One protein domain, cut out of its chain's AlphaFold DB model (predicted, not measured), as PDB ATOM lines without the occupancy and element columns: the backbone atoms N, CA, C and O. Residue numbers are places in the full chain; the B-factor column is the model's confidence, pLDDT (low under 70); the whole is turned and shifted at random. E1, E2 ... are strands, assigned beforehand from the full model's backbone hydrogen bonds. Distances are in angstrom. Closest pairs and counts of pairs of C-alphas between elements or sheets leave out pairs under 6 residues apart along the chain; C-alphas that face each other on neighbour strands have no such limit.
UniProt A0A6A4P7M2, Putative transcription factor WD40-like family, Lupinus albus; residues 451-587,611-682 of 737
ATOM      1  N   TYR A 451     133.885 162.539 114.727       81.25
ATOM      2  CA  TYR A 451     134.751 163.693 114.978       81.25
ATOM      3  C   TYR A 451     134.344 164.908 114.146       81.25
ATOM      4  O   TYR A 451     133.742 164.776 113.082       81.25
ATOM      5  N   VAL A 452     134.703 166.104 114.624       79.31
ATOM      6  CA  VAL A 452     134.699 167.305 113.785       79.31
ATOM      7  C   VAL A 452     135.834 167.130 112.788       79.31
ATOM      8  O   VAL A 452     136.996 167.057 113.206       79.31
ATOM      9  N   PRO A 453     135.547 167.051 111.486       66.62
ATOM     10  CA  PRO A 453     136.587 166.797 110.518       66.62
ATOM     11  C   PRO A 453     137.569 167.973 110.469       66.62
ATOM     12  O   PRO A 453     137.197 169.148 110.385       66.62
ATOM     13  N   PHE A 454     138.852 167.636 110.571       62.41
ATOM     14  CA  PHE A 454     139.940 168.590 110.447       62.41
ATOM     15  C   PHE A 454     140.198 168.813 108.962       62.41
ATOM     16  O   PHE A 454     140.702 167.932 108.266       62.41
ATOM     17  N   HIS A 455     139.821 169.982 108.467       58.56
ATOM     18  CA  HIS A 455     139.968 170.304 107.058       58.56
ATOM     19  C   HIS A 455     141.038 171.370 106.867       58.56
ATOM     20  O   HIS A 455     140.945 172.472 107.409       58.56
ATOM     21  N   LEU A 456     142.040 171.024 106.063       55.03
ATOM     22  CA  LEU A 456     142.807 171.999 105.301       55.03
ATOM     23  C   LEU A 456     141.848 172.573 104.252       55.03
ATOM     24  O   LEU A 456     141.089 171.810 103.652       55.03
ATOM     25  N   GLU A 457     141.830 173.895 104.062       54.00
ATOM     26  CA  GLU A 457     141.046 174.504 102.982       54.00
ATOM     27  C   GLU A 457     141.353 173.754 101.677       54.00
ATOM     28  O   GLU A 457     142.520 173.645 101.294       54.00
ATOM     29  N   LEU A 458     140.321 173.241 100.995       48.97
ATOM     30  CA  LEU A 458     140.459 172.449  99.761       48.97
ATOM     31  C   LEU A 458     141.150 173.224  98.619       48.97
ATOM     32  O   LEU A 458     141.451 172.627  97.594       48.97
ATOM     33  N   ASN A 459     141.410 174.528  98.820       52.56
ATOM     34  CA  ASN A 459     142.247 175.456  98.053       52.56
ATOM     35  C   ASN A 459     142.657 174.950  96.669       52.56
ATOM     36  O   ASN A 459     143.838 174.804  96.362       52.56
ATOM     37  N   PHE A 460     141.645 174.805  95.802       50.34
ATOM     38  CA  PHE A 460     141.772 174.517  94.372       50.34
ATOM     39  C   PHE A 460     142.682 175.520  93.626       50.34
ATOM     40  O   PHE A 460     143.008 175.306  92.462       50.34
ATOM     41  N   PHE A 461     143.110 176.607  94.286       49.59
ATOM     42  CA  PHE A 461     143.990 177.648  93.764       49.59
ATOM     43  C   PHE A 461     145.177 177.906  94.707       49.59
ATOM     44  O   PHE A 461     145.024 178.023  95.924       49.59
ATOM     45  N   ASN A 462     146.374 178.017  94.129       46.12
ATOM     46  CA  ASN A 462     147.636 178.145  94.855       46.12
ATOM     47  C   ASN A 462     147.814 179.563  95.448       46.12
ATOM     48  O   ASN A 462     147.801 180.541  94.703       46.12
ATOM     49  N   LYS A 463     148.013 179.689  96.769       50.84
ATOM     50  CA  LYS A 463     148.440 180.941  97.431       50.84
ATOM     51  C   LYS A 463     149.957 180.901  97.680       50.84
ATOM     52  O   LYS A 463     150.462 179.897  98.177       50.84
ATOM     53  N   ALA A 464     150.666 181.986  97.350       47.97
ATOM     54  CA  ALA A 464     152.137 182.054  97.318       47.97
ATOM     55  C   ALA A 464     152.835 181.988  98.696       47.97
ATOM     56  O   ALA A 464     153.968 181.528  98.767       47.97
ATOM     57  N   ASN A 465     152.162 182.375  99.787       53.28
ATOM     58  CA  ASN A 465     152.696 182.306 101.152       53.28
ATOM     59  C   ASN A 465     151.805 181.394 102.002       53.28
ATOM     60  O   ASN A 465     150.695 181.776 102.375       53.28
ATOM     61  N   ARG A 466     152.267 180.168 102.270       56.75
ATOM     62  CA  ARG A 466     151.494 179.142 102.982       56.75
ATOM     63  C   ARG A 466     151.906 179.086 104.450       56.75
ATOM     64  O   ARG A 466     152.978 178.588 104.769       56.75
ATOM     65  N   VAL A 467     151.028 179.539 105.340       57.53
ATOM     66  CA  VAL A 467     151.114 179.234 106.774       57.53
ATOM     67  C   VAL A 467     149.905 178.375 107.126       57.53
ATOM     68  O   VAL A 467     148.765 178.821 107.014       57.53
ATOM     69  N   LEU A 468     150.148 177.116 107.492       57.31
ATOM     70  CA  LEU A 468     149.105 176.189 107.923       57.31
ATOM     71  C   LEU A 468     148.880 176.356 109.426       57.31
ATOM     72  O   LEU A 468     149.705 175.947 110.239       57.31
ATOM     73  N   HIS A 469     147.752 176.954 109.800       60.34
ATOM     74  CA  HIS A 469     147.338 177.025 111.198       60.34
ATOM     75  C   HIS A 469     146.584 175.750 111.576       60.34
ATOM     76  O   HIS A 469     145.380 175.632 111.344       60.34
ATOM     77  N   TYR A 470     147.292 174.793 112.171       62.91
ATOM     78  CA  TYR A 470     146.647 173.638 112.784       62.91
ATOM     79  C   TYR A 470     145.944 174.085 114.077       62.91
ATOM     80  O   TYR A 470     146.606 174.685 114.930       62.91
ATOM     81  N   PRO A 471     144.632 173.842 114.281       70.81
ATOM     82  CA  PRO A 471     144.039 174.036 115.592       70.81
ATOM     83  C   PRO A 471     144.760 173.179 116.626       70.81
ATOM     84  O   PRO A 471     145.189 172.066 116.350       70.81
ATOM     85  N   ALA A 472     144.856 173.694 117.847       76.88
ATOM     86  CA  ALA A 472     145.501 172.977 118.941       76.88
ATOM     87  C   ALA A 472     144.723 171.717 119.369       76.88
ATOM     88  O   ALA A 472     145.280 170.845 120.034       76.88
ATOM     89  N   ARG A 473     143.426 171.627 119.030       84.25
ATOM     90  CA  ARG A 473     142.519 170.565 119.483       84.25
ATOM     91  C   ARG A 473     141.658 170.018 118.343       84.25
ATOM     92  O   ARG A 473     141.139 170.794 117.541       84.25
ATOM     93  N   ALA A 474     141.463 168.703 118.326       86.94
ATOM     94  CA  ALA A 474     140.448 168.009 117.538       86.94
ATOM     95  C   ALA A 474     139.318 167.533 118.464       86.94
ATOM     96  O   ALA A 474     139.582 167.073 119.575       86.94
ATOM     97  N   PHE A 475     138.064 167.647 118.023       88.50
ATOM     98  CA  PHE A 475     136.896 167.280 118.828       88.50
ATOM     99  C   PHE A 475     136.247 166.007 118.298       88.50
ATOM    100  O   PHE A 475     136.088 165.860 117.087       88.50
ATOM    101  N   TYR A 476     135.836 165.118 119.196       88.38
ATOM    102  CA  TYR A 476     135.111 163.895 118.855       88.38
ATOM    103  C   TYR A 476     134.131 163.507 119.954       88.38
ATOM    104  O   TYR A 476     134.191 164.044 121.058       88.38
ATOM    105  N   VAL A 477     133.207 162.601 119.654       85.50
ATOM    106  CA  VAL A 477     132.269 162.065 120.641       85.50
ATOM    107  C   VAL A 477     132.718 160.677 121.074       85.50
ATOM    108  O   VAL A 477     132.894 159.796 120.235       85.50
ATOM    109  N   ASP A 478     132.865 160.485 122.383       79.69
ATOM    110  CA  ASP A 478     133.027 159.167 123.001       79.69
ATOM    111  C   ASP A 478     131.889 158.929 123.994       79.69
ATOM    112  O   ASP A 478     131.757 159.613 125.017       79.69
ATOM    113  N   GLY A 479     131.009 157.986 123.655       78.56
ATOM    114  CA  GLY A 479     129.762 157.761 124.375       78.56
ATOM    115  C   GLY A 479     128.902 159.027 124.420       78.56
ATOM    116  O   GLY A 479     128.328 159.425 123.415       78.56
ATOM    117  N   LEU A 480     128.803 159.639 125.601       82.75
ATOM    118  CA  LEU A 480     128.017 160.857 125.864       82.75
ATOM    119  C   LEU A 480     128.894 162.076 126.159       82.75
ATOM    120  O   LEU A 480     128.409 163.110 126.624       82.75
ATOM    121  N   ASN A 481     130.196 161.946 125.932       86.19
ATOM    122  CA  ASN A 481     131.165 162.992 126.184       86.19
ATOM    123  C   ASN A 481     131.611 163.591 124.856       86.19
ATOM    124  O   ASN A 481     132.020 162.875 123.943       86.19
ATOM    125  N   LEU A 482     131.582 164.916 124.781       89.00
ATOM    126  CA  LEU A 482     132.377 165.649 123.814       89.00
ATOM    127  C   LEU A 482     133.816 165.651 124.331       89.00
ATOM    128  O   LEU A 482     134.094 166.177 125.410       89.00
ATOM    129  N   MET A 483     134.711 165.032 123.579       87.81
ATOM    130  CA  MET A 483     136.130 164.883 123.872       87.81
ATOM    131  C   MET A 483     136.940 165.914 123.089       87.81
ATOM    132  O   MET A 483     136.560 166.317 121.987       87.81
ATOM    133  N   ALA A 484     138.074 166.326 123.651       89.06
ATOM    134  CA  ALA A 484     139.065 167.163 122.994       89.06
ATOM    135  C   ALA A 484     140.432 166.475 123.038       89.06
ATOM    136  O   ALA A 484     141.011 166.290 124.113       89.06
ATOM    137  N   HIS A 485     140.942 166.139 121.856       85.19
ATOM    138  CA  HIS A 485     142.283 165.619 121.644       85.19
ATOM    139  C   HIS A 485     143.235 166.776 121.359       85.19
ATOM    140  O   HIS A 485     143.033 167.518 120.396       85.19
ATOM    141  N   ASN A 486     144.271 166.953 122.173       82.69
ATOM    142  CA  ASN A 486     145.290 167.960 121.906       82.69
ATOM    143  C   ASN A 486     146.299 167.419 120.885       82.69
ATOM    144  O   ASN A 486     147.037 166.483 121.177       82.69
ATOM    145  N   LEU A 487     146.360 168.051 119.712       78.69
ATOM    146  CA  LEU A 487     147.192 167.595 118.594       78.69
ATOM    147  C   LEU A 487     148.700 167.750 118.851       78.69
ATOM    148  O   LEU A 487     149.494 167.084 118.197       78.69
ATOM    149  N   SER A 488     149.099 168.603 119.798       77.25
ATOM    150  CA  SER A 488     150.510 168.823 120.148       77.25
ATOM    151  C   SER A 488     151.015 167.890 121.252       77.25
ATOM    152  O   SER A 488     152.144 167.419 121.183       77.25
ATOM    153  N   SER A 489     150.189 167.604 122.265       78.50
ATOM    154  CA  SER A 489     150.566 166.743 123.394       78.50
ATOM    155  C   SER A 489     150.104 165.292 123.247       78.50
ATOM    156  O   SER A 489     150.515 164.450 124.041       78.50
ATOM    157  N   GLY A 490     149.217 164.993 122.292       76.19
ATOM    158  CA  GLY A 490     148.598 163.674 122.125       76.19
ATOM    159  C   GLY A 490     147.652 163.280 123.265       76.19
ATOM    160  O   GLY A 490     147.260 162.119 123.366       76.19
ATOM    161  N   SER A 491     147.300 164.217 124.153       76.19
ATOM    162  CA  SER A 491     146.472 163.947 125.330       76.19
ATOM    163  C   SER A 491     144.986 164.130 125.031       76.19
ATOM    164  O   SER A 491     144.585 165.180 124.518       76.19
ATOM    165  N   ASP A 492     144.172 163.167 125.455       82.31
ATOM    166  CA  ASP A 492     142.713 163.255 125.435       82.31
ATOM    167  C   ASP A 492     142.156 163.823 126.741       82.31
ATOM    168  O   ASP A 492     142.601 163.488 127.839       82.31
ATOM    169  N   SER A 493     141.142 164.676 126.622       86.62
ATOM    170  CA  SER A 493     140.418 165.237 127.762       86.62
ATOM    171  C   SER A 493     138.921 165.305 127.477       86.62
ATOM    172  O   SER A 493     138.501 165.514 126.338       86.62
ATOM    173  N   ILE A 494     138.101 165.141 128.516       86.94
ATOM    174  CA  ILE A 494     136.656 165.363 128.411       86.94
ATOM    175  C   ILE A 494     136.430 166.872 128.303       86.94
ATOM    176  O   ILE A 494     136.697 167.606 129.251       86.94
ATOM    177  N   TYR A 495     135.920 167.325 127.157       87.12
ATOM    178  CA  TYR A 495     135.608 168.731 126.916       87.12
ATOM    179  C   TYR A 495     134.298 169.141 127.588       87.12
ATOM    180  O   TYR A 495     134.227 170.144 128.295       87.12
ATOM    181  N   LYS A 496     133.249 168.335 127.392       87.75
ATOM    182  CA  LYS A 496     131.932 168.533 128.003       87.75
ATOM    183  C   LYS A 496     131.194 167.201 128.090       87.75
ATOM    184  O   LYS A 496     131.142 166.451 127.120       87.75
ATOM    185  N   LYS A 497     130.567 166.929 129.234       87.06
ATOM    186  CA  LYS A 497     129.567 165.859 129.347       87.06
ATOM    187  C   LYS A 497     128.256 166.366 128.749       87.06
ATOM    188  O   LYS A 497     127.719 167.357 129.243       87.06
ATOM    189  N   LEU A 498     127.790 165.739 127.671       85.69
ATOM    190  CA  LEU A 498     126.584 166.158 126.947       85.69
ATOM    191  C   LEU A 498     125.310 165.686 127.657       85.69
ATOM    192  O   LEU A 498     124.289 166.362 127.603       85.69
ATOM    193  N   TYR A 499     125.405 164.565 128.374       80.19
ATOM    194  CA  TYR A 499     124.347 164.032 129.226       80.19
ATOM    195  C   TYR A 499     124.872 163.789 130.639       80.19
ATOM    196  O   TYR A 499     126.012 163.363 130.832       80.19
ATOM    197  N   ASN A 500     123.999 163.995 131.625       70.19
ATOM    198  CA  ASN A 500     124.287 163.650 133.018       70.19
ATOM    199  C   ASN A 500     124.002 162.166 133.311       70.19
ATOM    200  O   ASN A 500     124.728 161.544 134.082       70.19
ATOM    201  N   SER A 501     122.973 161.591 132.678       66.81
ATOM    202  CA  SER A 501     122.600 160.174 132.783       66.81
ATOM    203  C   SER A 501     121.588 159.800 131.696       66.81
ATOM    204  O   SER A 501     120.660 160.569 131.462       66.81
ATOM    205  N   ILE A 502     121.713 158.614 131.095       63.66
ATOM    206  CA  ILE A 502     120.707 158.023 130.192       63.66
ATOM    207  C   ILE A 502     120.221 156.701 130.807       63.66
ATOM    208  O   ILE A 502     121.036 155.986 131.403       63.66
ATOM    209  N   PRO A 503     118.920 156.356 130.716       54.69
ATOM    210  CA  PRO A 503     118.414 155.069 131.182       54.69
ATOM    211  C   PRO A 503     119.166 153.900 130.528       54.69
ATOM    212  O   PRO A 503     119.247 153.814 129.308       54.69
ATOM    213  N   ARG A 504     119.675 152.960 131.339       54.38
ATOM    214  CA  ARG A 504     120.510 151.820 130.890       54.38
ATOM    215  C   ARG A 504     119.863 150.896 129.847       54.38
ATOM    216  O   ARG A 504     120.567 150.074 129.280       54.38
ATOM    217  N   SER A 505     118.551 150.990 129.636       56.94
ATOM    218  CA  SER A 505     117.806 150.113 128.723       56.94
ATOM    219  C   SER A 505     117.775 150.602 127.272       56.94
ATOM    220  O   SER A 505     117.307 149.856 126.417       56.94
ATOM    221  N   VAL A 506     118.202 151.837 126.995       65.75
ATOM    222  CA  VAL A 506     118.135 152.423 125.650       65.75
ATOM    223  C   VAL A 506     119.537 152.415 125.057       65.75
ATOM    224  O   VAL A 506     120.437 153.061 125.599       65.75
ATOM    225  N   GLU A 507     119.744 151.686 123.957       73.12
ATOM    226  CA  GLU A 507     121.007 151.807 123.227       73.12
ATOM    227  C   GLU A 507     121.018 153.155 122.519       73.12
ATOM    228  O   GLU A 507     120.024 153.571 121.922       73.12
ATOM    229  N   TYR A 508     122.148 153.843 122.574       77.62
ATOM    230  CA  TYR A 508     122.315 155.137 121.937       77.62
ATOM    231  C   TYR A 508     123.631 155.185 121.185       77.62
ATOM    232  O   TYR A 508     124.574 154.446 121.481       77.62
ATOM    233  N   ARG A 509     123.720 156.103 120.230       78.75
ATOM    234  CA  ARG A 509     124.971 156.393 119.534       78.75
ATOM    235  C   ARG A 509     125.004 157.807 118.999       78.75
ATOM    236  O   ARG A 509     123.979 158.330 118.572       78.75
ATOM    237  N   ALA A 510     126.193 158.386 118.948       84.94
ATOM    238  CA  ALA A 510     126.414 159.596 118.178       84.94
ATOM    239  C   ALA A 510     126.431 159.250 116.686       84.94
ATOM    240  O   ALA A 510     127.016 158.248 116.278       84.94
ATOM    241  N   LYS A 511     125.783 160.080 115.874       83.75
ATOM    242  CA  LYS A 511     125.723 159.932 114.420       83.75
ATOM    243  C   LYS A 511     126.532 161.023 113.727       83.75
ATOM    244  O   LYS A 511     127.302 160.726 112.821       83.75
ATOM    245  N   TYR A 512     126.388 162.266 114.191       85.31
ATOM    246  CA  TYR A 512     127.053 163.439 113.621       85.31
ATOM    247  C   TYR A 512     127.510 164.404 114.716       85.31
ATOM    248  O   TYR A 512     126.823 164.580 115.722       85.31
ATOM    249  N   LEU A 513     128.657 165.045 114.483       90.00
ATOM    250  CA  LEU A 513     129.185 166.144 115.286       90.00
ATOM    251  C   LEU A 513     129.464 167.320 114.349       90.00
ATOM    252  O   LEU A 513     130.331 167.238 113.481       90.00
ATOM    253  N   ILE A 514     128.713 168.403 114.518       89.94
ATOM    254  CA  ILE A 514     128.775 169.589 113.663       89.94
ATOM    255  C   ILE A 514     129.191 170.768 114.535       89.94
ATOM    256  O   ILE A 514     128.603 171.005 115.587       89.94
ATOM    257  N   LEU A 515     130.214 171.501 114.102       89.56
ATOM    258  CA  LEU A 515     130.738 172.663 114.811       89.56
ATOM    259  C   LEU A 515     130.608 173.906 113.934       89.56
ATOM    260  O   LEU A 515     131.250 173.984 112.888       89.56
ATOM    261  N   SER A 516     129.865 174.901 114.415       88.50
ATOM    262  CA  SER A 516     129.966 176.265 113.907       88.50
ATOM    263  C   SER A 516     131.161 176.946 114.563       88.50
ATOM    264  O   SER A 516     131.124 177.288 115.747       88.50
ATOM    265  N   LYS A 517     132.237 177.172 113.801       81.12
ATOM    266  CA  LYS A 517     133.388 177.951 114.293       81.12
ATOM    267  C   LYS A 517     133.033 179.429 114.479       81.12
ATOM    268  O   LYS A 517     133.634 180.084 115.326       81.12
ATOM    269  N   LYS A 518     132.074 179.940 113.694       84.31
ATOM    270  CA  LYS A 518     131.642 181.345 113.718       84.31
ATOM    271  C   LYS A 518     130.836 181.660 114.977       84.31
ATOM    272  O   LYS A 518     131.119 182.652 115.637       84.31
ATOM    273  N   GLN A 519     129.906 180.777 115.338       84.38
ATOM    274  CA  GLN A 519     129.033 180.943 116.505       84.38
ATOM    275  C   GLN A 519     129.537 180.217 117.761       84.38
ATOM    276  O   GLN A 519     128.999 180.426 118.846       84.38
ATOM    277  N   ARG A 520     130.572 179.372 117.630       86.94
ATOM    278  CA  ARG A 520     131.102 178.490 118.691       86.94
ATOM    279  C   ARG A 520     130.026 177.572 119.279       86.94
ATOM    280  O   ARG A 520     129.882 177.413 120.492       86.94
ATOM    281  N   VAL A 521     129.254 176.965 118.384       89.94
ATOM    282  CA  VAL A 521     128.148 176.066 118.724       89.94
ATOM    283  C   VAL A 521     128.446 174.666 118.214       89.94
ATOM    284  O   VAL A 521     128.803 174.482 117.050       89.94
ATOM    285  N   PHE A 522     128.232 173.681 119.078       92.06
ATOM    286  CA  PHE A 522     128.250 172.267 118.739       92.06
ATOM    287  C   PHE A 522     126.818 171.741 118.625       92.06
ATOM    288  O   PHE A 522     125.997 171.958 119.518       92.06
ATOM    289  N   LEU A 523     126.545 171.012 117.549       92.81
ATOM    290  CA  LEU A 523     125.353 170.189 117.378       92.81
ATOM    291  C   LEU A 523     125.795 168.727 117.331       92.81
ATOM    292  O   LEU A 523     126.612 168.347 116.489       92.81
ATOM    293  N   VAL A 524     125.270 167.913 118.244       91.94
ATOM    294  CA  VAL A 524     125.581 166.482 118.329       91.94
ATOM    295  C   VAL A 524     124.303 165.686 118.159       91.94
ATOM    296  O   VAL A 524     123.411 165.770 118.995       91.94
ATOM    297  N   VAL A 525     124.212 164.915 117.083       91.12
ATOM    298  CA  VAL A 525     123.025 164.112 116.776       91.12
ATOM    299  C   VAL A 525     123.196 162.720 117.372       91.12
ATOM    300  O   VAL A 525     124.145 162.017 117.017       91.12
ATOM    301  N   PHE A 526     122.278 162.321 118.246       88.62
ATOM    302  CA  PHE A 526     122.200 161.002 118.857       88.62
ATOM    303  C   PHE A 526     121.015 160.211 118.310       88.62
ATOM    304  O   PHE A 526     119.888 160.698 118.257       88.62
ATOM    305  N   GLU A 527     121.278 158.960 117.941       86.88
ATOM    306  CA  GLU A 527     120.247 157.993 117.583       86.88
ATOM    307  C   GLU A 527     120.023 157.019 118.732       86.88
ATOM    308  O   GLU A 527     120.991 156.478 119.273       86.88
ATOM    309  N   PHE A 528     118.756 156.791 119.074       83.69
ATOM    310  CA  PHE A 528     118.338 155.921 120.169       83.69
ATOM    311  C   PHE A 528     117.550 154.717 119.644       83.69
ATOM    312  O   PHE A 528     116.682 154.850 118.781       83.69
ATOM    313  N   SER A 529     117.817 153.521 120.171       76.19
ATOM    314  CA  SER A 529     117.045 152.326 119.829       76.19
ATOM    315  C   SER A 529     115.711 152.320 120.586       76.19
ATOM    316  O   SER A 529     115.655 152.233 121.808       76.19
ATOM    317  N   GLY A 530     114.604 152.445 119.849       71.88
ATOM    318  CA  GLY A 530     113.255 152.416 120.429       71.88
ATOM    319  C   GLY A 530     112.797 153.718 121.101       71.88
ATOM    320  O   GLY A 530     111.741 153.720 121.728       71.88
ATOM    321  N   ALA A 531     113.543 154.816 120.952       79.88
ATOM    322  CA  ALA A 531     113.141 156.161 121.370       79.88
ATOM    323  C   ALA A 531     113.350 157.173 120.229       79.88
ATOM    324  O   ALA A 531     113.931 156.840 119.197       79.88
ATOM    325  N   THR A 532     112.845 158.399 120.402       83.81
ATOM    326  CA  THR A 532     113.059 159.489 119.436       83.81
ATOM    327  C   THR A 532     114.517 159.926 119.431       83.81
ATOM    328  O   THR A 532     115.137 159.976 120.494       83.81
ATOM    329  N   ASN A 533     115.049 160.272 118.262       89.56
ATOM    330  CA  ASN A 533     116.414 160.782 118.151       89.56
ATOM    331  C   ASN A 533     116.514 162.181 118.763       89.56
ATOM    332  O   ASN A 533     115.532 162.931 118.817       89.56
ATOM    333  N   GLU A 534     117.707 162.538 119.230       91.56
ATOM    334  CA  GLU A 534     117.932 163.814 119.904       91.56
ATOM    335  C   GLU A 534     119.174 164.517 119.363       91.56
ATOM    336  O   GLU A 534     120.210 163.910 119.101       91.56
ATOM    337  N   VAL A 535     119.087 165.834 119.246       91.50
ATOM    338  CA  VAL A 535     120.173 166.739 118.898       91.50
ATOM    339  C   VAL A 535     120.551 167.520 120.151       91.50
ATOM    340  O   VAL A 535     119.761 168.306 120.680       91.50
ATOM    341  N   VAL A 536     121.776 167.317 120.631       91.50
ATOM    342  CA  VAL A 536     122.351 168.117 121.711       91.50
ATOM    343  C   VAL A 536     122.947 169.382 121.120       91.50
ATOM    344  O   VAL A 536     123.886 169.332 120.326       91.50
ATOM    345  N   PHE A 537     122.418 170.516 121.552       91.38
ATOM    346  CA  PHE A 537     122.954 171.840 121.298       91.38
ATOM    347  C   PHE A 537     123.853 172.243 122.466       91.38
ATOM    348  O   PHE A 537     123.409 172.285 123.614       91.38
ATOM    349  N   TYR A 538     125.115 172.555 122.188       89.94
ATOM    350  CA  TYR A 538     126.059 173.058 123.179       89.94
ATOM    351  C   TYR A 538     126.699 174.354 122.691       89.94
ATOM    352  O   TYR A 538     127.460 174.360 121.723       89.94
ATOM    353  N   TRP A 539     126.399 175.450 123.388       86.94
ATOM    354  CA  TRP A 539     127.012 176.748 123.132       86.94
ATOM    355  C   TRP A 539     128.207 176.956 124.059       86.94
ATOM    356  O   TRP A 539     128.078 176.973 125.287       86.94
ATOM    357  N   GLU A 540     129.385 177.098 123.462       81.75
ATOM    358  CA  GLU A 540     130.609 177.415 124.180       81.75
ATOM    359  C   GLU A 540     130.594 178.874 124.659       81.75
ATOM    360  O   GLU A 540     130.506 179.803 123.860       81.75
ATOM    361  N   ASN A 541     130.703 179.070 125.976       68.88
ATOM    362  CA  ASN A 541     130.804 180.394 126.579       68.88
ATOM    363  C   ASN A 541     132.272 180.688 126.918       68.88
ATOM    364  O   ASN A 541     132.902 179.907 127.631       68.88
ATOM    365  N   THR A 542     132.817 181.796 126.413       57.62
ATOM    366  CA  THR A 542     134.191 182.232 126.725       57.62
ATOM    367  C   THR A 542     134.284 183.213 127.891       57.62
ATOM    368  O   THR A 542     135.397 183.517 128.319       57.62
ATOM    369  N   ASP A 543     133.158 183.673 128.441       46.84
ATOM    370  CA  ASP A 543     133.172 184.599 129.572       46.84
ATOM    371  C   ASP A 543     133.357 183.871 130.907       46.84
ATOM    372  O   ASP A 543     132.495 183.137 131.393       46.84
ATOM    373  N   VAL A 544     134.497 184.150 131.540       45.31
ATOM    374  CA  VAL A 544     134.960 183.583 132.819       45.31
ATOM    375  C   VAL A 544     133.995 183.871 133.990       45.31
ATOM    376  O   VAL A 544     134.094 183.235 135.036       45.31
ATOM    377  N   GLN A 545     133.030 184.786 133.832       38.62
ATOM    378  CA  GLN A 545     132.139 185.229 134.915       38.62
ATOM    379  C   GLN A 545     130.744 184.581 134.954       38.62
ATOM    380  O   GLN A 545     130.030 184.764 135.935       38.62
ATOM    381  N   THR A 546     130.345 183.772 133.967       39.44
ATOM    382  CA  THR A 546     129.072 183.020 134.023       39.44
ATOM    383  C   THR A 546     129.301 181.535 133.758       39.44
ATOM    384  O   THR A 546     129.185 181.035 132.642       39.44
ATOM    385  N   GLY A 547     129.614 180.804 134.829       35.69
ATOM    386  CA  GLY A 547     129.967 179.381 134.829       35.69
ATOM    387  C   GLY A 547     128.849 178.387 134.482       35.69
ATOM    388  O   GLY A 547     128.888 177.265 134.970       35.69
ATOM    389  N   ASN A 548     127.871 178.744 133.647       41.56
ATOM    390  CA  ASN A 548     126.862 177.803 133.156       41.56
ATOM    391  C   ASN A 548     126.737 177.886 131.632       41.56
ATOM    392  O   ASN A 548     125.885 178.594 131.093       41.56
ATOM    393  N   SER A 549     127.572 177.117 130.928       56.22
ATOM    394  CA  SER A 549     127.331 176.805 129.520       56.22
ATOM    395  C   SER A 549     126.021 176.022 129.395       56.22
ATOM    396  O   SER A 549     125.889 174.918 129.935       56.22
ATOM    397  N   LYS A 550     125.028 176.620 128.725       64.88
ATOM    398  CA  LYS A 550     123.709 176.016 128.508       64.88
ATOM    399  C   LYS A 550     123.821 174.971 127.399       64.88
ATOM    400  O   LYS A 550     124.038 175.314 126.240       64.88
ATOM    401  N   SER A 551     123.687 173.700 127.762       71.50
ATOM    402  CA  SER A 551     123.389 172.626 126.815       71.50
ATOM    403  C   SER A 551     121.881 172.395 126.788       71.50
ATOM    404  O   SER A 551     121.275 172.248 127.850       71.50
ATOM    405  N   SER A 552     121.279 172.350 125.605       83.31
ATOM    406  CA  SER A 552     119.871 171.988 125.421       83.31
ATOM    407  C   SER A 552     119.752 170.742 124.556       83.31
ATOM    408  O   SER A 552     120.599 170.475 123.707       83.31
ATOM    409  N   ILE A 553     118.697 169.968 124.789       87.81
ATOM    410  CA  ILE A 553     118.392 168.746 124.047       87.81
ATOM    411  C   ILE A 553     117.118 169.021 123.255       87.81
ATOM    412  O   ILE A 553     116.127 169.484 123.821       87.81
ATOM    413  N   ILE A 554     117.165 168.788 121.949       90.69
ATOM    414  CA  ILE A 554     116.050 169.008 121.027       90.69
ATOM    415  C   ILE A 554     115.781 167.689 120.305       90.69
ATOM    416  O   ILE A 554     116.721 166.990 119.951       90.69
ATOM    417  N   LYS A 555     114.520 167.317 120.081       90.88
ATOM    418  CA  LYS A 555     114.200 166.101 119.319       90.88
ATOM    419  C   LYS A 555     114.508 166.306 117.840       90.88
ATOM    420  O   LYS A 555     114.189 167.365 117.309       90.88
ATOM    421  N   GLY A 556     115.109 165.310 117.198       90.31
ATOM    422  CA  GLY A 556     115.432 165.370 115.777       90.31
ATOM    423  C   GLY A 556     116.450 164.327 115.328       90.31
ATOM    424  O   GLY A 556     117.303 163.881 116.094       90.31
ATOM    425  N   ARG A 557     116.363 163.962 114.050       90.75
ATOM    426  CA  ARG A 557     117.150 162.916 113.388       90.75
ATOM    427  C   ARG A 557     118.447 163.413 112.767       90.75
ATOM    428  O   ARG A 557     119.375 162.623 112.573       90.75
ATOM    429  N   ASP A 558     118.476 164.676 112.362       92.88
ATOM    430  CA  ASP A 558     119.620 165.305 111.705       92.88
ATOM    431  C   ASP A 558     119.610 166.816 111.964       92.88
ATOM    432  O   ASP A 558     118.576 167.381 112.327       92.88
ATOM    433  N   ALA A 559     120.758 167.469 111.795       94.44
ATOM    434  CA  ALA A 559     120.900 168.898 112.051       94.44
ATOM    435  C   ALA A 559     121.873 169.563 111.071       94.44
ATOM    436  O   ALA A 559     122.793 168.925 110.565       94.44
ATOM    437  N   ALA A 560     121.692 170.857 110.808       94.38
ATOM    438  CA  ALA A 560     122.562 171.623 109.915       94.38
ATOM    439  C   ALA A 560     122.551 173.119 110.251       94.38
ATOM    440  O   ALA A 560     121.525 173.645 110.668       94.38
ATOM    441  N   PHE A 561     123.665 173.819 110.021       94.06
ATOM    442  CA  PHE A 561     123.721 175.283 110.065       94.06
ATOM    443  C   PHE A 561     123.360 175.897 108.711       94.06
ATOM    444  O   PHE A 561     123.673 175.335 107.664       94.06
ATOM    445  N   ILE A 562     122.719 177.065 108.734       91.75
ATOM    446  CA  ILE A 562     122.272 177.785 107.540       91.75
ATOM    447  C   ILE A 562     122.813 179.214 107.565       91.75
ATOM    448  O   ILE A 562     122.786 179.903 108.592       91.75
ATOM    449  N   GLY A 563     123.245 179.668 106.393       88.94
ATOM    450  CA  GLY A 563     123.647 181.038 106.119       88.94
ATOM    451  C   GLY A 563     125.145 181.285 106.305       88.94
ATOM    452  O   GLY A 563     125.857 180.499 106.937       88.94
ATOM    453  N   PRO A 564     125.645 182.418 105.789       85.06
ATOM    454  CA  PRO A 564     127.067 182.716 105.720       85.06
ATOM    455  C   PRO A 564     127.684 182.837 107.110       85.06
ATOM    456  O   PRO A 564     128.821 182.426 107.306       85.06
ATOM    457  N   ASN A 565     126.939 183.342 108.095       86.00
ATOM    458  CA  ASN A 565     127.404 183.470 109.477       86.00
ATOM    459  C   ASN A 565     126.967 182.312 110.385       86.00
ATOM    460  O   ASN A 565     127.249 182.357 111.579       86.00
ATOM    461  N   GLU A 566     126.303 181.286 109.834       87.69
ATOM    462  CA  GLU A 566     125.757 180.147 110.592       87.69
ATOM    463  C   GLU A 566     124.809 180.596 111.724       87.69
ATOM    464  O   GLU A 566     124.701 179.960 112.769       87.69
ATOM    465  N   ASN A 567     124.113 181.721 111.513       87.81
ATOM    466  CA  ASN A 567     123.221 182.350 112.493       87.81
ATOM    467  C   ASN A 567     121.920 181.565 112.708       87.81
ATOM    468  O   ASN A 567     121.151 181.881 113.613       87.81
ATOM    469  N   GLN A 568     121.639 180.581 111.858       90.75
ATOM    470  CA  GLN A 568     120.484 179.707 111.968       90.75
ATOM    471  C   GLN A 568     120.938 178.255 111.967       90.75
ATOM    472  O   GLN A 568     121.933 177.902 111.331       90.75
ATOM    473  N   PHE A 569     120.182 177.402 112.646       93.31
ATOM    474  CA  PHE A 569     120.318 175.961 112.523       93.31
ATOM    475  C   PHE A 569     118.954 175.317 112.306       93.31
ATOM    476  O   PHE A 569     117.941 175.770 112.838       93.31
ATOM    477  N   ALA A 570     118.936 174.264 111.503       93.81
ATOM    478  CA  ALA A 570     117.765 173.461 111.230       93.81
ATOM    479  C   ALA A 570     117.903 172.081 111.868       93.81
ATOM    480  O   ALA A 570     119.004 171.533 111.954       93.81
ATOM    481  N   ILE A 571     116.769 171.532 112.284       94.31
ATOM    482  CA  ILE A 571     116.631 170.179 112.807       94.31
ATOM    483  C   ILE A 571     115.589 169.457 111.960       94.31
ATOM    484  O   ILE A 571     114.483 169.962 111.783       94.31
ATOM    485  N   LEU A 572     115.971 168.306 111.414       94.31
ATOM    486  CA  LEU A 572     115.078 167.410 110.687       94.31
ATOM    487  C   LEU A 572     114.400 166.468 111.683       94.31
ATOM    488  O   LEU A 572     115.085 165.834 112.488       94.31
ATOM    489  N   ASP A 573     113.083 166.342 111.601       92.19
ATOM    490  CA  ASP A 573     112.297 165.485 112.482       92.19
ATOM    491  C   ASP A 573     112.474 163.989 112.152       92.19
ATOM    492  O   ASP A 573     112.962 163.585 111.090       92.19
ATOM    493  N   ASP A 574     112.082 163.122 113.090       88.88
ATOM    494  CA  ASP A 574     112.213 161.663 112.943       88.88
ATOM    495  C   ASP A 574     111.361 161.079 111.805       88.88
ATOM    496  O   ASP A 574     111.729 160.039 111.239       88.88
ATOM    497  N   ASP A 575     110.278 161.777 111.452       87.94
ATOM    498  CA  ASP A 575     109.339 161.455 110.372       87.94
ATOM    499  C   ASP A 575     109.905 161.709 108.963       87.94
ATOM    500  O   ASP A 575     109.275 161.318 107.985       87.94
ATOM    501  N   ARG A 576     111.106 162.306 108.858       90.06
ATOM    502  CA  ARG A 576     111.803 162.648 107.602       90.06
ATOM    503  C   ARG A 576     111.122 163.729 106.764       90.06
ATOM    504  O   ARG A 576     111.563 163.983 105.643       90.06
ATOM    505  N   THR A 577     110.077 164.366 107.276       89.19
ATOM    506  CA  THR A 577     109.318 165.392 106.553       89.19
ATOM    507  C   THR A 577     109.282 166.721 107.288       89.19
ATOM    508  O   THR A 577     109.328 167.757 106.626       89.19
ATOM    509  N   GLY A 578     109.256 166.719 108.621       89.50
ATOM    510  CA  GLY A 578     109.294 167.933 109.429       89.50
ATOM    511  C   GLY A 578     110.687 168.554 109.508       89.50
ATOM    512  O   GLY A 578     111.699 167.858 109.606       89.50
ATOM    513  N   LEU A 579     110.750 169.882 109.442       92.38
ATOM    514  CA  LEU A 579     111.975 170.665 109.566       92.38
ATOM    515  C   LEU A 579     111.730 171.870 110.481       92.38
ATOM    516  O   LEU A 579     110.920 172.742 110.173       92.38
ATOM    517  N   ALA A 580     112.469 171.966 111.580       92.31
ATOM    518  CA  ALA A 580     112.385 173.074 112.527       92.31
ATOM    519  C   ALA A 580     113.613 173.987 112.417       92.31
ATOM    520  O   ALA A 580     114.742 173.523 112.570       92.31
ATOM    521  N   ILE A 581     113.404 175.289 112.193       91.56
ATOM    522  CA  ILE A 581     114.485 176.285 112.105       91.56
ATOM    523  C   ILE A 581     114.563 177.125 113.374       91.56
ATOM    524  O   ILE A 581     113.565 177.668 113.846       91.56
ATOM    525  N   TYR A 582     115.779 177.285 113.880       91.06
ATOM    526  CA  TYR A 582     116.114 178.091 115.043       91.06
ATOM    527  C   TYR A 582     117.120 179.172 114.647       91.06
ATOM    528  O   TYR A 582     118.047 178.925 113.880       91.06
ATOM    529  N   THR A 583     116.952 180.376 115.184       89.38
ATOM    530  CA  THR A 583     117.833 181.528 114.958       89.38
ATOM    531  C   THR A 583     118.592 181.859 116.237       89.38
ATOM    532  O   THR A 583     117.996 182.017 117.307       89.38
ATOM    533  N   LEU A 584     119.913 181.977 116.124       86.19
ATOM    534  CA  LEU A 584     120.814 182.298 117.220       86.19
ATOM    535  C   LEU A 584     120.786 183.806 117.554       86.19
ATOM    536  O   LEU A 584     120.597 184.642 116.661       86.19
ATOM    537  N   PRO A 585     120.969 184.184 118.835       74.19
ATOM    538  CA  PRO A 585     121.076 185.581 119.253       74.19
ATOM    539  C   PRO A 585     122.208 186.315 118.520       74.19
ATOM    540  O   PRO A 585     123.312 185.793 118.412       74.19
ATOM    541  N   GLY A 586     121.941 187.536 118.045       63.12
ATOM    542  CA  GLY A 586     122.902 188.355 117.285       63.12
ATOM    543  C   GLY A 586     122.709 188.332 115.763       63.12
ATOM    544  O   GLY A 586     123.358 189.098 115.061       63.12
ATOM    545  N   GLY A 587     121.783 187.514 115.249       46.62
ATOM    546  CA  GLY A 587     121.476 187.391 113.821       46.62
ATOM    547  C   GLY A 587     120.296 188.232 113.321       46.62
ATOM    548  O   GLY A 587     119.457 187.697 112.602       46.62
ATOM    549  N   SER A 611     117.949 184.980 124.091       64.25
ATOM    550  CA  SER A 611     117.235 183.721 123.810       64.25
ATOM    551  C   SER A 611     117.255 183.339 122.324       64.25
ATOM    552  O   SER A 611     117.010 184.184 121.462       64.25
ATOM    553  N   ILE A 612     117.486 182.052 122.033       77.50
ATOM    554  CA  ILE A 612     117.286 181.445 120.703       77.50
ATOM    555  C   ILE A 612     115.833 181.705 120.265       77.50
ATOM    556  O   ILE A 612     114.912 181.478 121.048       77.50
ATOM    557  N   ARG A 613     115.622 182.191 119.034       79.88
ATOM    558  CA  ARG A 613     114.282 182.392 118.449       79.88
ATOM    559  C   ARG A 613     113.903 181.190 117.581       79.88
ATOM    560  O   ARG A 613     114.724 180.734 116.794       79.88
ATOM    561  N   GLY A 614     112.670 180.704 117.695       77.88
ATOM    562  CA  GLY A 614     112.177 179.504 117.000       77.88
ATOM    563  C   GLY A 614     111.569 178.485 117.978       77.88
ATOM    564  O   GLY A 614     111.541 178.758 119.180       77.88
ATOM    565  N   PRO A 615     111.087 177.323 117.504       84.44
ATOM    566  CA  PRO A 615     111.213 176.821 116.137       84.44
ATOM    567  C   PRO A 615     110.234 177.464 115.149       84.44
ATOM    568  O   PRO A 615     109.053 177.618 115.446       84.44
ATOM    569  N   THR A 616     110.714 177.763 113.944       87.44
ATOM    570  CA  THR A 616     109.863 178.015 112.774       87.44
ATOM    571  C   THR A 616     109.698 176.698 112.006       87.44
ATOM    572  O   THR A 616     110.702 176.195 111.493       87.44
ATOM    573  N   PRO A 617     108.490 176.108 111.948       88.56
ATOM    574  CA  PRO A 617     108.276 174.806 111.325       88.56
ATOM    575  C   PRO A 617     108.098 174.907 109.805       88.56
ATOM    576  O   PRO A 617     107.390 175.776 109.290       88.56
ATOM    577  N   PHE A 618     108.688 173.949 109.104       87.25
ATOM    578  CA  PHE A 618     108.552 173.703 107.678       87.25
ATOM    579  C   PHE A 618     108.296 172.212 107.428       87.25
ATOM    580  O   PHE A 618     108.671 171.374 108.244       87.25
ATOM    581  N   MET A 619     107.684 171.876 106.293       86.81
ATOM    582  CA  MET A 619     107.372 170.490 105.918       86.81
ATOM    583  C   MET A 619     107.827 170.193 104.491       86.81
ATOM    584  O   MET A 619     107.417 170.891 103.567       86.81
ATOM    585  N   PHE A 620     108.622 169.147 104.282       84.62
ATOM    586  CA  PHE A 620     108.943 168.641 102.949       84.62
ATOM    587  C   PHE A 620     107.771 167.846 102.353       84.62
ATOM    588  O   PHE A 620     107.128 167.060 103.040       84.62
ATOM    589  N   GLU A 621     107.545 167.975 101.042       80.75
ATOM    590  CA  GLU A 621     106.541 167.179 100.305       80.75
ATOM    591  C   GLU A 621     106.863 165.668 100.229       80.75
ATOM    592  O   GLU A 621     105.988 164.852  99.955       80.75
ATOM    593  N   THR A 622     108.126 165.283 100.424       81.94
ATOM    594  CA  THR A 622     108.641 163.907 100.311       81.94
ATOM    595  C   THR A 622     109.726 163.692 101.353       81.94
ATOM    596  O   THR A 622     110.345 164.657 101.804       81.94
ATOM    597  N   GLU A 623     109.958 162.432 101.714       88.00
ATOM    598  CA  GLU A 623     110.936 162.072 102.736       88.00
ATOM    599  C   GLU A 623     112.364 162.512 102.370       88.00
ATOM    600  O   GLU A 623     112.890 162.257 101.276       88.00
ATOM    601  N   VAL A 624     113.013 163.143 103.342       90.81
ATOM    602  CA  VAL A 624     114.410 163.564 103.309       90.81
ATOM    603  C   VAL A 624     115.198 162.711 104.296       90.81
ATOM    604  O   VAL A 624     114.858 162.617 105.471       90.81
ATOM    605  N   ASP A 625     116.281 162.085 103.837       89.25
ATOM    606  CA  ASP A 625     117.111 161.248 104.707       89.25
ATOM    607  C   ASP A 625     118.184 162.050 105.453       89.25
ATOM    608  O   ASP A 625     118.593 161.655 106.550       89.25
ATOM    609  N   ARG A 626     118.683 163.133 104.837       90.75
ATOM    610  CA  ARG A 626     119.812 163.935 105.331       90.75
ATOM    611  C   ARG A 626     119.678 165.410 104.979       90.75
ATOM    612  O   ARG A 626     119.286 165.743 103.858       90.75
ATOM    613  N   ILE A 627     120.123 166.271 105.892       94.44
ATOM    614  CA  ILE A 627     120.319 167.709 105.658       94.44
ATOM    615  C   ILE A 627     121.789 168.085 105.871       94.44
ATOM    616  O   ILE A 627     122.507 167.433 106.627       94.44
ATOM    617  N   PHE A 628     122.265 169.113 105.171       93.31
ATOM    618  CA  PHE A 628     123.668 169.526 105.201       93.31
ATOM    619  C   PHE A 628     123.797 171.025 105.422       93.31
ATOM    620  O   PHE A 628     122.990 171.806 104.918       93.31
ATOM    621  N   SER A 629     124.843 171.416 106.157       92.44
ATOM    622  CA  SER A 629     125.112 172.827 106.435       92.44
ATOM    623  C   SER A 629     125.475 173.577 105.157       92.44
ATOM    624  O   SER A 629     126.181 173.044 104.295       92.44
ATOM    625  N   THR A 630     125.002 174.810 105.038       92.19
ATOM    626  CA  THR A 630     125.104 175.627 103.825       92.19
ATOM    627  C   THR A 630     125.468 177.070 104.176       92.19
ATOM    628  O   THR A 630     124.807 177.681 105.013       92.19
ATOM    629  N   PRO A 631     126.465 177.674 103.503       89.88
ATOM    630  CA  PRO A 631     126.800 179.086 103.685       89.88
ATOM    631  C   PRO A 631     125.856 180.019 102.910       89.88
ATOM    632  O   PRO A 631     126.012 181.233 102.961       89.88
ATOM    633  N   LEU A 632     124.915 179.461 102.146       88.31
ATOM    634  CA  LEU A 632     123.975 180.206 101.319       88.31
ATOM    635  C   LEU A 632     122.837 180.761 102.181       88.31
ATOM    636  O   LEU A 632     122.275 180.043 103.012       88.31
ATOM    637  N   ASP A 633     122.471 182.020 101.950       84.88
ATOM    638  CA  ASP A 633     121.390 182.670 102.689       84.88
ATOM    639  C   ASP A 633     120.057 181.951 102.496       84.88
ATOM    640  O   ASP A 633     119.640 181.650 101.370       84.88
ATOM    641  N   LEU A 634     119.404 181.661 103.628       83.50
ATOM    642  CA  LEU A 634     118.092 181.015 103.715       83.50
ATOM    643  C   LEU A 634     117.960 179.785 102.808       83.50
ATOM    644  O   LEU A 634     116.879 179.506 102.303       83.50
ATOM    645  N   THR A 635     119.045 179.060 102.542       88.00
ATOM    646  CA  THR A 635     119.024 177.927 101.618       88.00
ATOM    647  C   THR A 635     119.591 176.709 102.314       88.00
ATOM    648  O   THR A 635     120.703 176.779 102.814       88.00
ATOM    649  N   LEU A 636     118.866 175.594 102.321       90.31
ATOM    650  CA  LEU A 636     119.293 174.326 102.911       90.31
ATOM    651  C   LEU A 636     119.557 173.292 101.815       90.31
ATOM    652  O   LEU A 636     118.814 173.202 100.837       90.31
ATOM    653  N   MET A 637     120.604 172.489 101.991       92.94
ATOM    654  CA  MET A 637     120.898 171.354 101.121       92.94
ATOM    655  C   MET A 637     120.403 170.064 101.763       92.94
ATOM    656  O   MET A 637     120.617 169.840 102.952       92.94
ATOM    657  N   PHE A 638     119.767 169.207 100.971       93.25
ATOM    658  CA  PHE A 638     119.215 167.941 101.439       93.25
ATOM    659  C   PHE A 638     119.525 166.790 100.479       93.25
ATOM    660  O   PHE A 638     119.806 167.001  99.295       93.25
ATOM    661  N   ALA A 639     119.457 165.562 100.989       92.44
ATOM    662  CA  ALA A 639     119.552 164.352 100.186       92.44
ATOM    663  C   ALA A 639     118.480 163.327 100.575       92.44
ATOM    664  O   ALA A 639     118.241 163.073 101.756       92.44
ATOM    665  N   SER A 640     117.900 162.699  99.555       90.25
ATOM    666  CA  SER A 640     117.025 161.529  99.675       90.25
ATOM    667  C   SER A 640     117.759 160.333  99.069       90.25
ATOM    668  O   SER A 640     118.106 160.345  97.880       90.25
ATOM    669  N   HIS A 641     118.048 159.323  99.888       82.38
ATOM    670  CA  HIS A 641     118.880 158.174  99.548       82.38
ATOM    671  C   HIS A 641     118.388 157.476  98.280       82.38
ATOM    672  O   HIS A 641     117.202 157.206  98.107       82.38
ATOM    673  N   GLY A 642     119.317 157.180  97.369       75.00
ATOM    674  CA  GLY A 642     119.004 156.522  96.102       75.00
ATOM    675  C   GLY A 642     118.082 157.297  95.152       75.00
ATOM    676  O   GLY A 642     117.627 156.720  94.166       75.00
ATOM    677  N   ASN A 643     117.793 158.572  95.436       85.75
ATOM    678  CA  ASN A 643     116.900 159.412  94.642       85.75
ATOM    679  C   ASN A 643     117.616 160.677  94.153       85.75
ATOM    680  O   ASN A 643     117.977 160.758  92.975       85.75
ATOM    681  N   ARG A 644     117.848 161.662  95.032       89.81
ATOM    682  CA  ARG A 644     118.383 162.967  94.617       89.81
ATOM    683  C   ARG A 644     119.070 163.753  95.733       89.81
ATOM    684  O   ARG A 644     118.814 163.531  96.912       89.81
ATOM    685  N   ILE A 645     119.873 164.724  95.316       92.12
ATOM    686  CA  ILE A 645     120.385 165.841  96.112       92.12
ATOM    687  C   ILE A 645     119.697 167.119  95.626       92.12
ATOM    688  O   ILE A 645     119.627 167.351  94.414       92.12
ATOM    689  N   GLY A 646     119.202 167.939  96.551       90.00
ATOM    690  CA  GLY A 646     118.493 169.178  96.241       90.00
ATOM    691  C   GLY A 646     118.889 170.349  97.137       90.00
ATOM    692  O   GLY A 646     119.441 170.166  98.223       90.00
ATOM    693  N   LEU A 647     118.589 171.560  96.664       89.50
ATOM    694  CA  LEU A 647     118.643 172.800  97.437       89.50
ATOM    695  C   LEU A 647     117.233 173.352  97.603       89.50
ATOM    696  O   LEU A 647     116.438 173.354  96.659       89.50
ATOM    697  N   VAL A 648     116.941 173.883  98.786       86.56
ATOM    698  CA  VAL A 648     115.670 174.539  99.064       86.56
ATOM    699  C   VAL A 648     115.873 175.907  99.696       86.56
ATOM    700  O   VAL A 648     116.632 176.040 100.645       86.56
ATOM    701  N   LYS A 649     115.174 176.921  99.168       85.12
ATOM    702  CA  LYS A 649     115.065 178.243  99.790       85.12
ATOM    703  C   LYS A 649     113.959 178.233 100.844       85.12
ATOM    704  O   LYS A 649     112.844 177.800 100.564       85.12
ATOM    705  N   LEU A 650     114.278 178.751 102.016       82.31
ATOM    706  CA  LEU A 650     113.467 178.813 103.222       82.31
ATOM    707  C   LEU A 650     112.861 180.214 103.313       82.31
ATOM    708  O   LEU A 650     113.344 181.078 104.042       82.31
ATOM    709  N   VAL A 651     111.849 180.465 102.485       73.00
ATOM    710  CA  VAL A 651     111.171 181.767 102.410       73.00
ATOM    711  C   VAL A 651     109.879 181.707 103.217       73.00
ATOM    712  O   VAL A 651     109.072 180.796 103.032       73.00
ATOM    713  N   GLN A 652     109.657 182.693 104.083       57.00
ATOM    714  CA  GLN A 652     108.402 182.856 104.813       57.00
ATOM    715  C   GLN A 652     107.372 183.531 103.895       57.00
ATOM    716  O   GLN A 652     107.293 184.752 103.806       57.00
ATOM    717  N   GLY A 653     106.630 182.730 103.131       43.47
ATOM    718  CA  GLY A 653     105.571 183.229 102.254       43.47
ATOM    719  C   GLY A 653     104.243 183.397 102.993       43.47
ATOM    720  O   GLY A 653     103.748 182.445 103.598       43.47
ATOM    721  N   TYR A 654     103.624 184.576 102.883       32.97
ATOM    722  CA  TYR A 654     102.187 184.755 103.111       32.97
ATOM    723  C   TYR A 654     101.419 184.066 101.973       32.97
ATOM    724  O   TYR A 654     101.039 184.701 100.994       32.97
ATOM    725  N   HIS A 655     101.194 182.757 102.079       34.50
ATOM    726  CA  HIS A 655     100.127 182.112 101.318       34.50
ATOM    727  C   HIS A 655      98.873 182.084 102.194       34.50
ATOM    728  O   HIS A 655      98.818 181.381 103.201       34.50
ATOM    729  N   LEU A 656      97.873 182.886 101.816       33.53
ATOM    730  CA  LEU A 656      96.494 182.769 102.288       33.53
ATOM    731  C   LEU A 656      95.959 181.391 101.873       33.53
ATOM    732  O   LEU A 656      95.368 181.239 100.808       33.53
ATOM    733  N   SER A 657      96.192 180.382 102.708       26.92
ATOM    734  CA  SER A 657      95.630 179.044 102.544       26.92
ATOM    735  C   SER A 657      94.667 178.785 103.693       26.92
ATOM    736  O   SER A 657      95.057 178.476 104.816       26.92
ATOM    737  N   THR A 658      93.377 178.938 103.408       31.00
ATOM    738  CA  THR A 658      92.271 178.486 104.253       31.00
ATOM    739  C   THR A 658      92.309 176.965 104.391       31.00
ATOM    740  O   THR A 658      91.765 176.250 103.557       31.00
ATOM    741  N   SER A 659      92.972 176.452 105.422       27.94
ATOM    742  CA  SER A 659      92.626 175.198 106.105       27.94
ATOM    743  C   SER A 659      93.557 175.012 107.301       27.94
ATOM    744  O   SER A 659      94.755 175.267 107.237       27.94
ATOM    745  N   ALA A 660      92.976 174.634 108.433       31.86
ATOM    746  CA  ALA A 660      93.645 174.533 109.717       31.86
ATOM    747  C   ALA A 660      94.665 173.375 109.746       31.86
ATOM    748  O   ALA A 660      94.311 172.251 110.085       31.86
ATOM    749  N   ALA A 661      95.925 173.658 109.409       31.66
ATOM    750  CA  ALA A 661      97.103 172.875 109.786       31.66
ATOM    751  C   ALA A 661      98.356 173.765 109.656       31.66
ATOM    752  O   ALA A 661      98.781 174.111 108.558       31.66
ATOM    753  N   ASN A 662      98.919 174.198 110.786       37.12
ATOM    754  CA  ASN A 662     100.011 175.175 110.848       37.12
ATOM    755  C   ASN A 662     101.365 174.572 110.414       37.12
ATOM    756  O   ASN A 662     102.104 174.067 111.257       37.12
ATOM    757  N   GLY A 663     101.725 174.670 109.130       44.84
ATOM    758  CA  GLY A 663     103.080 174.379 108.639       44.84
ATOM    759  C   GLY A 663     103.363 175.018 107.275       44.84
ATOM    760  O   GLY A 663     102.522 174.972 106.380       44.84
ATOM    761  N   HIS A 664     104.540 175.634 107.100       61.97
ATOM    762  CA  HIS A 664     104.970 176.159 105.801       61.97
ATOM    763  C   HIS A 664     105.479 175.011 104.915       61.97
ATOM    764  O   HIS A 664     106.469 174.354 105.243       61.97
ATOM    765  N   TYR A 665     104.813 174.757 103.787       53.75
ATOM    766  CA  TYR A 665     105.197 173.684 102.866       53.75
ATOM    767  C   TYR A 665     106.424 174.061 102.030       53.75
ATOM    768  O   TYR A 665     106.470 175.104 101.377       53.75
ATOM    769  N   ILE A 666     107.413 173.175 102.036       64.25
ATOM    770  CA  ILE A 666     108.603 173.202 101.201       64.25
ATOM    771  C   ILE A 666     108.370 172.290  99.996       64.25
ATOM    772  O   ILE A 666     108.340 171.062 100.128       64.25
ATOM    773  N   SER A 667     108.304 172.885  98.804       54.75
ATOM    774  CA  SER A 667     108.293 172.095  97.576       54.75
ATOM    775  C   SER A 667     109.680 171.542  97.260       54.75
ATOM    776  O   SER A 667     110.655 172.291  97.122       54.75
ATOM    777  N   ASN A 668     109.763 170.216  97.147       59.56
ATOM    778  CA  ASN A 668     110.947 169.480  96.693       59.56
ATOM    779  C   ASN A 668     110.769 168.919  95.269       59.56
ATOM    780  O   ASN A 668     111.671 168.249  94.745       59.56
ATOM    781  N   ASN A 669     109.619 169.189  94.645       47.59
ATOM    782  CA  ASN A 669     109.321 168.789  93.285       47.59
ATOM    783  C   ASN A 669     110.109 169.637  92.280       47.59
ATOM    784  O   ASN A 669     110.296 170.843  92.421       47.59
ATOM    785  N   SER A 670     110.644 168.951  91.272       46.22
ATOM    786  CA  SER A 670     111.645 169.441  90.321       46.22
ATOM    787  C   SER A 670     111.088 170.379  89.248       46.22
ATOM    788  O   SER A 670     111.713 170.529  88.198       46.22
ATOM    789  N   GLU A 671     109.925 170.993  89.458       38.53
ATOM    790  CA  GLU A 671     109.390 171.971  88.511       38.53
ATOM    791  C   GLU A 671     110.192 173.276  88.631       38.53
ATOM    792  O   GLU A 671     109.868 174.192  89.378       38.53
ATOM    793  N   GLY A 672     111.325 173.310  87.920       47.81
ATOM    794  CA  GLY A 672     112.151 174.499  87.706       47.81
ATOM    795  C   GLY A 672     113.445 174.609  88.524       47.81
ATOM    796  O   GLY A 672     114.201 175.549  88.294       47.81
ATOM    797  N   LYS A 673     113.760 173.676  89.439       59.41
ATOM    798  CA  LYS A 673     115.018 173.691  90.225       59.41
ATOM    799  C   LYS A 673     115.951 172.526  89.872       59.41
ATOM    800  O   LYS A 673     115.520 171.376  89.797       59.41
ATOM    801  N   LYS A 674     117.243 172.828  89.688       71.38
ATOM    802  CA  LYS A 674     118.309 171.847  89.421       71.38
ATOM    803  C   LYS A 674     118.466 170.886  90.610       71.38
ATOM    804  O   LYS A 674     118.451 171.304  91.766       71.38
ATOM    805  N   SER A 675     118.606 169.594  90.323       84.38
ATOM    806  CA  SER A 675     118.868 168.543  91.314       84.38
ATOM    807  C   SER A 675     119.841 167.515  90.745       84.38
ATOM    808  O   SER A 675     119.906 167.317  89.530       84.38
ATOM    809  N   ILE A 676     120.600 166.850  91.617       88.44
ATOM    810  CA  ILE A 676     121.547 165.804  91.213       88.44
ATOM    811  C   ILE A 676     120.926 164.450  91.519       88.44
ATOM    812  O   ILE A 676     120.636 164.146  92.674       88.44
ATOM    813  N   LYS A 677     120.740 163.619  90.492       88.75
ATOM    814  CA  LYS A 677     120.195 162.267  90.645       88.75
ATOM    815  C   LYS A 677     121.238 161.319  91.247       88.75
ATOM    816  O   LYS A 677     122.385 161.275  90.788       88.75
ATOM    817  N   LEU A 678     120.820 160.549  92.246       84.94
ATOM    818  CA  LEU A 678     121.620 159.507  92.889       84.94
ATOM    819  C   LEU A 678     121.342 158.135  92.253       84.94
ATOM    820  O   LEU A 678     120.233 157.867  91.790       84.94
ATOM    821  N   ASN A 679     122.352 157.263  92.229       79.69
ATOM    822  CA  ASN A 679     122.197 155.869  91.809       79.69
ATOM    823  C   ASN A 679     121.409 155.068  92.854       79.69
ATOM    824  O   ASN A 679     121.338 155.438  94.025       79.69
ATOM    825  N   ARG A 680     120.869 153.906  92.466       68.31
ATOM    826  CA  ARG A 680     120.206 152.992  93.410       68.31
ATOM    827  C   ARG A 680     121.182 152.615  94.536       68.31
ATOM    828  O   ARG A 680     122.278 152.133  94.257       68.31
ATOM    829  N   ASN A 681     120.775 152.834  95.787       71.31
ATOM    830  CA  ASN A 681     121.574 152.638  97.011       71.31
ATOM    831  C   ASN A 681     122.791 153.576  97.168       71.31
ATOM    832  O   ASN A 681     123.634 153.348  98.035       71.31
ATOM    833  N   GLU A 682     122.905 154.628  96.357       77.50
ATOM    834  CA  GLU A 682     123.894 155.680  96.590       77.50
ATOM    835  C   GLU A 682     123.436 156.580  97.743       77.50
ATOM    836  O   GLU A 682     122.297 157.061  97.772       77.50
TER     837      GLU A 682
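What this domain is: This is residues 451 to 587 and 611 to 682 of the 737 residues of the protein "Putative transcription factor WD40-like family" of Lupinus albus (UniProt A0A6A4P7M2). Four small twisted sheets stand face to face in a row, E1 to E3, then E4 to E7, then E8 to E11 with E15, then E12 to E14, with the chain visiting them in nearly that order. Two loops stick out from this row, residues 458 to 467 near the E1 to E3 end and residues 656 to 661 on the link from E14 to E15. The printed part has 209 residues with no named helix and fifteen named strands, E1 to E15 in chain order; the class is all strand, though under half of the residues, 88 of 209, are in named elements. The largest sheet has the order E8, E9, E10, E11, E15 and is mixed; the other three are antiparallel, each in chain order. The whole is compact, with a radius of gyration of the C-alphas of 19.0 A, and spans 59 by 53 by 40 A.

How they stand to each other: The largest sheet holds E8, residues 558 to 562, E9, residues 568 to 572, E10, residues 578 to 583, E11, residues 613 to 620, and E15, residues 664 to 666. It is strongly twisted, and E8 and E15 are its edge strands. E8, E9 and E10 form a meander, each strand the antiparallel neighbour of the one before; N 560 and O 570 are 3.0 A apart, and N 571 and O 580 2.9 A. E10 and E11 are antiparallel, with N 581 and O 616 at 2.9 A. E11 and E15 are parallel at 50 degrees, with N 666 and O 619 at 2.7 A. Face to face with this sheet is the meander of E4, residues 508 to 516, E5, residues 521 to 528, E6, residues 534 to 539, and E7, residues 551 to 555; the facing parts are 11.2 A centre to centre. The closest C-alphas of E5 and E8 are those of Val 525 and Asp 558, 6.2 A apart. Within this meander N 511 and O 525 are 2.8 A apart, N 524 and O 536 2.9 A, and N 537 and O 552 2.8 A. Also face to face with the largest sheet is the meander of E12, residues 626 to 628, E13, residues 635 to 640, and E14, residues 644 to 649, at 9.3 A centre to centre. The closest C-alphas of E8 and E12, Ala 560 and Phe 628, are 5.3 A apart. N 628 and O 637 are 2.9 A apart, and N 638 and O 646 2.9 A. The meander of E1, residues 473 to 478, E2, residues 481 to 486, and E3, residues 492 to 497, is face to face with the sheet E4 to E7, their strands at 48 degrees; these sheets form a stack of sheets, face to face in turn. The closest C-alphas of E1 and E4 are those of Val 477 and Ala 510, 6.8 A apart. N 476 and O 483 are 3.1 A apart, and N 484 and O 493 2.8 A. E1 and E8 are apart.

Where its parts are: E1 begins at C-alpha 473, (142.519, 170.565, 119.483). E4, the longest strand by residues, measures 23.9 A from its first to its last C-alpha and bends by 50 degrees at residue 511. E5 measures 22.5 A and E11 21.4 A. E8 begins at C-alpha 558, (119.620, 165.305, 111.705), and E15 ends at C-alpha 666, (108.603, 173.202, 101.201).

The domain as a whole: The C-alphas farthest apart are those of Ser 489 and Thr 658, 62.5 A. Residues 588 to 610 are not printed, between E10 and E11, and C-alphas 587 and 611 are 11.5 A apart across this cut. The links E6 to E7 and E14 to E15 are long. Residues 644 to 645 of E14 pair antiparallel with residues 676 to 677. Mean pLDDT of the printed part is 75.9, and 60 residues are under 70, among them residues 453 to 470, 541 to 550 and 652 to 673.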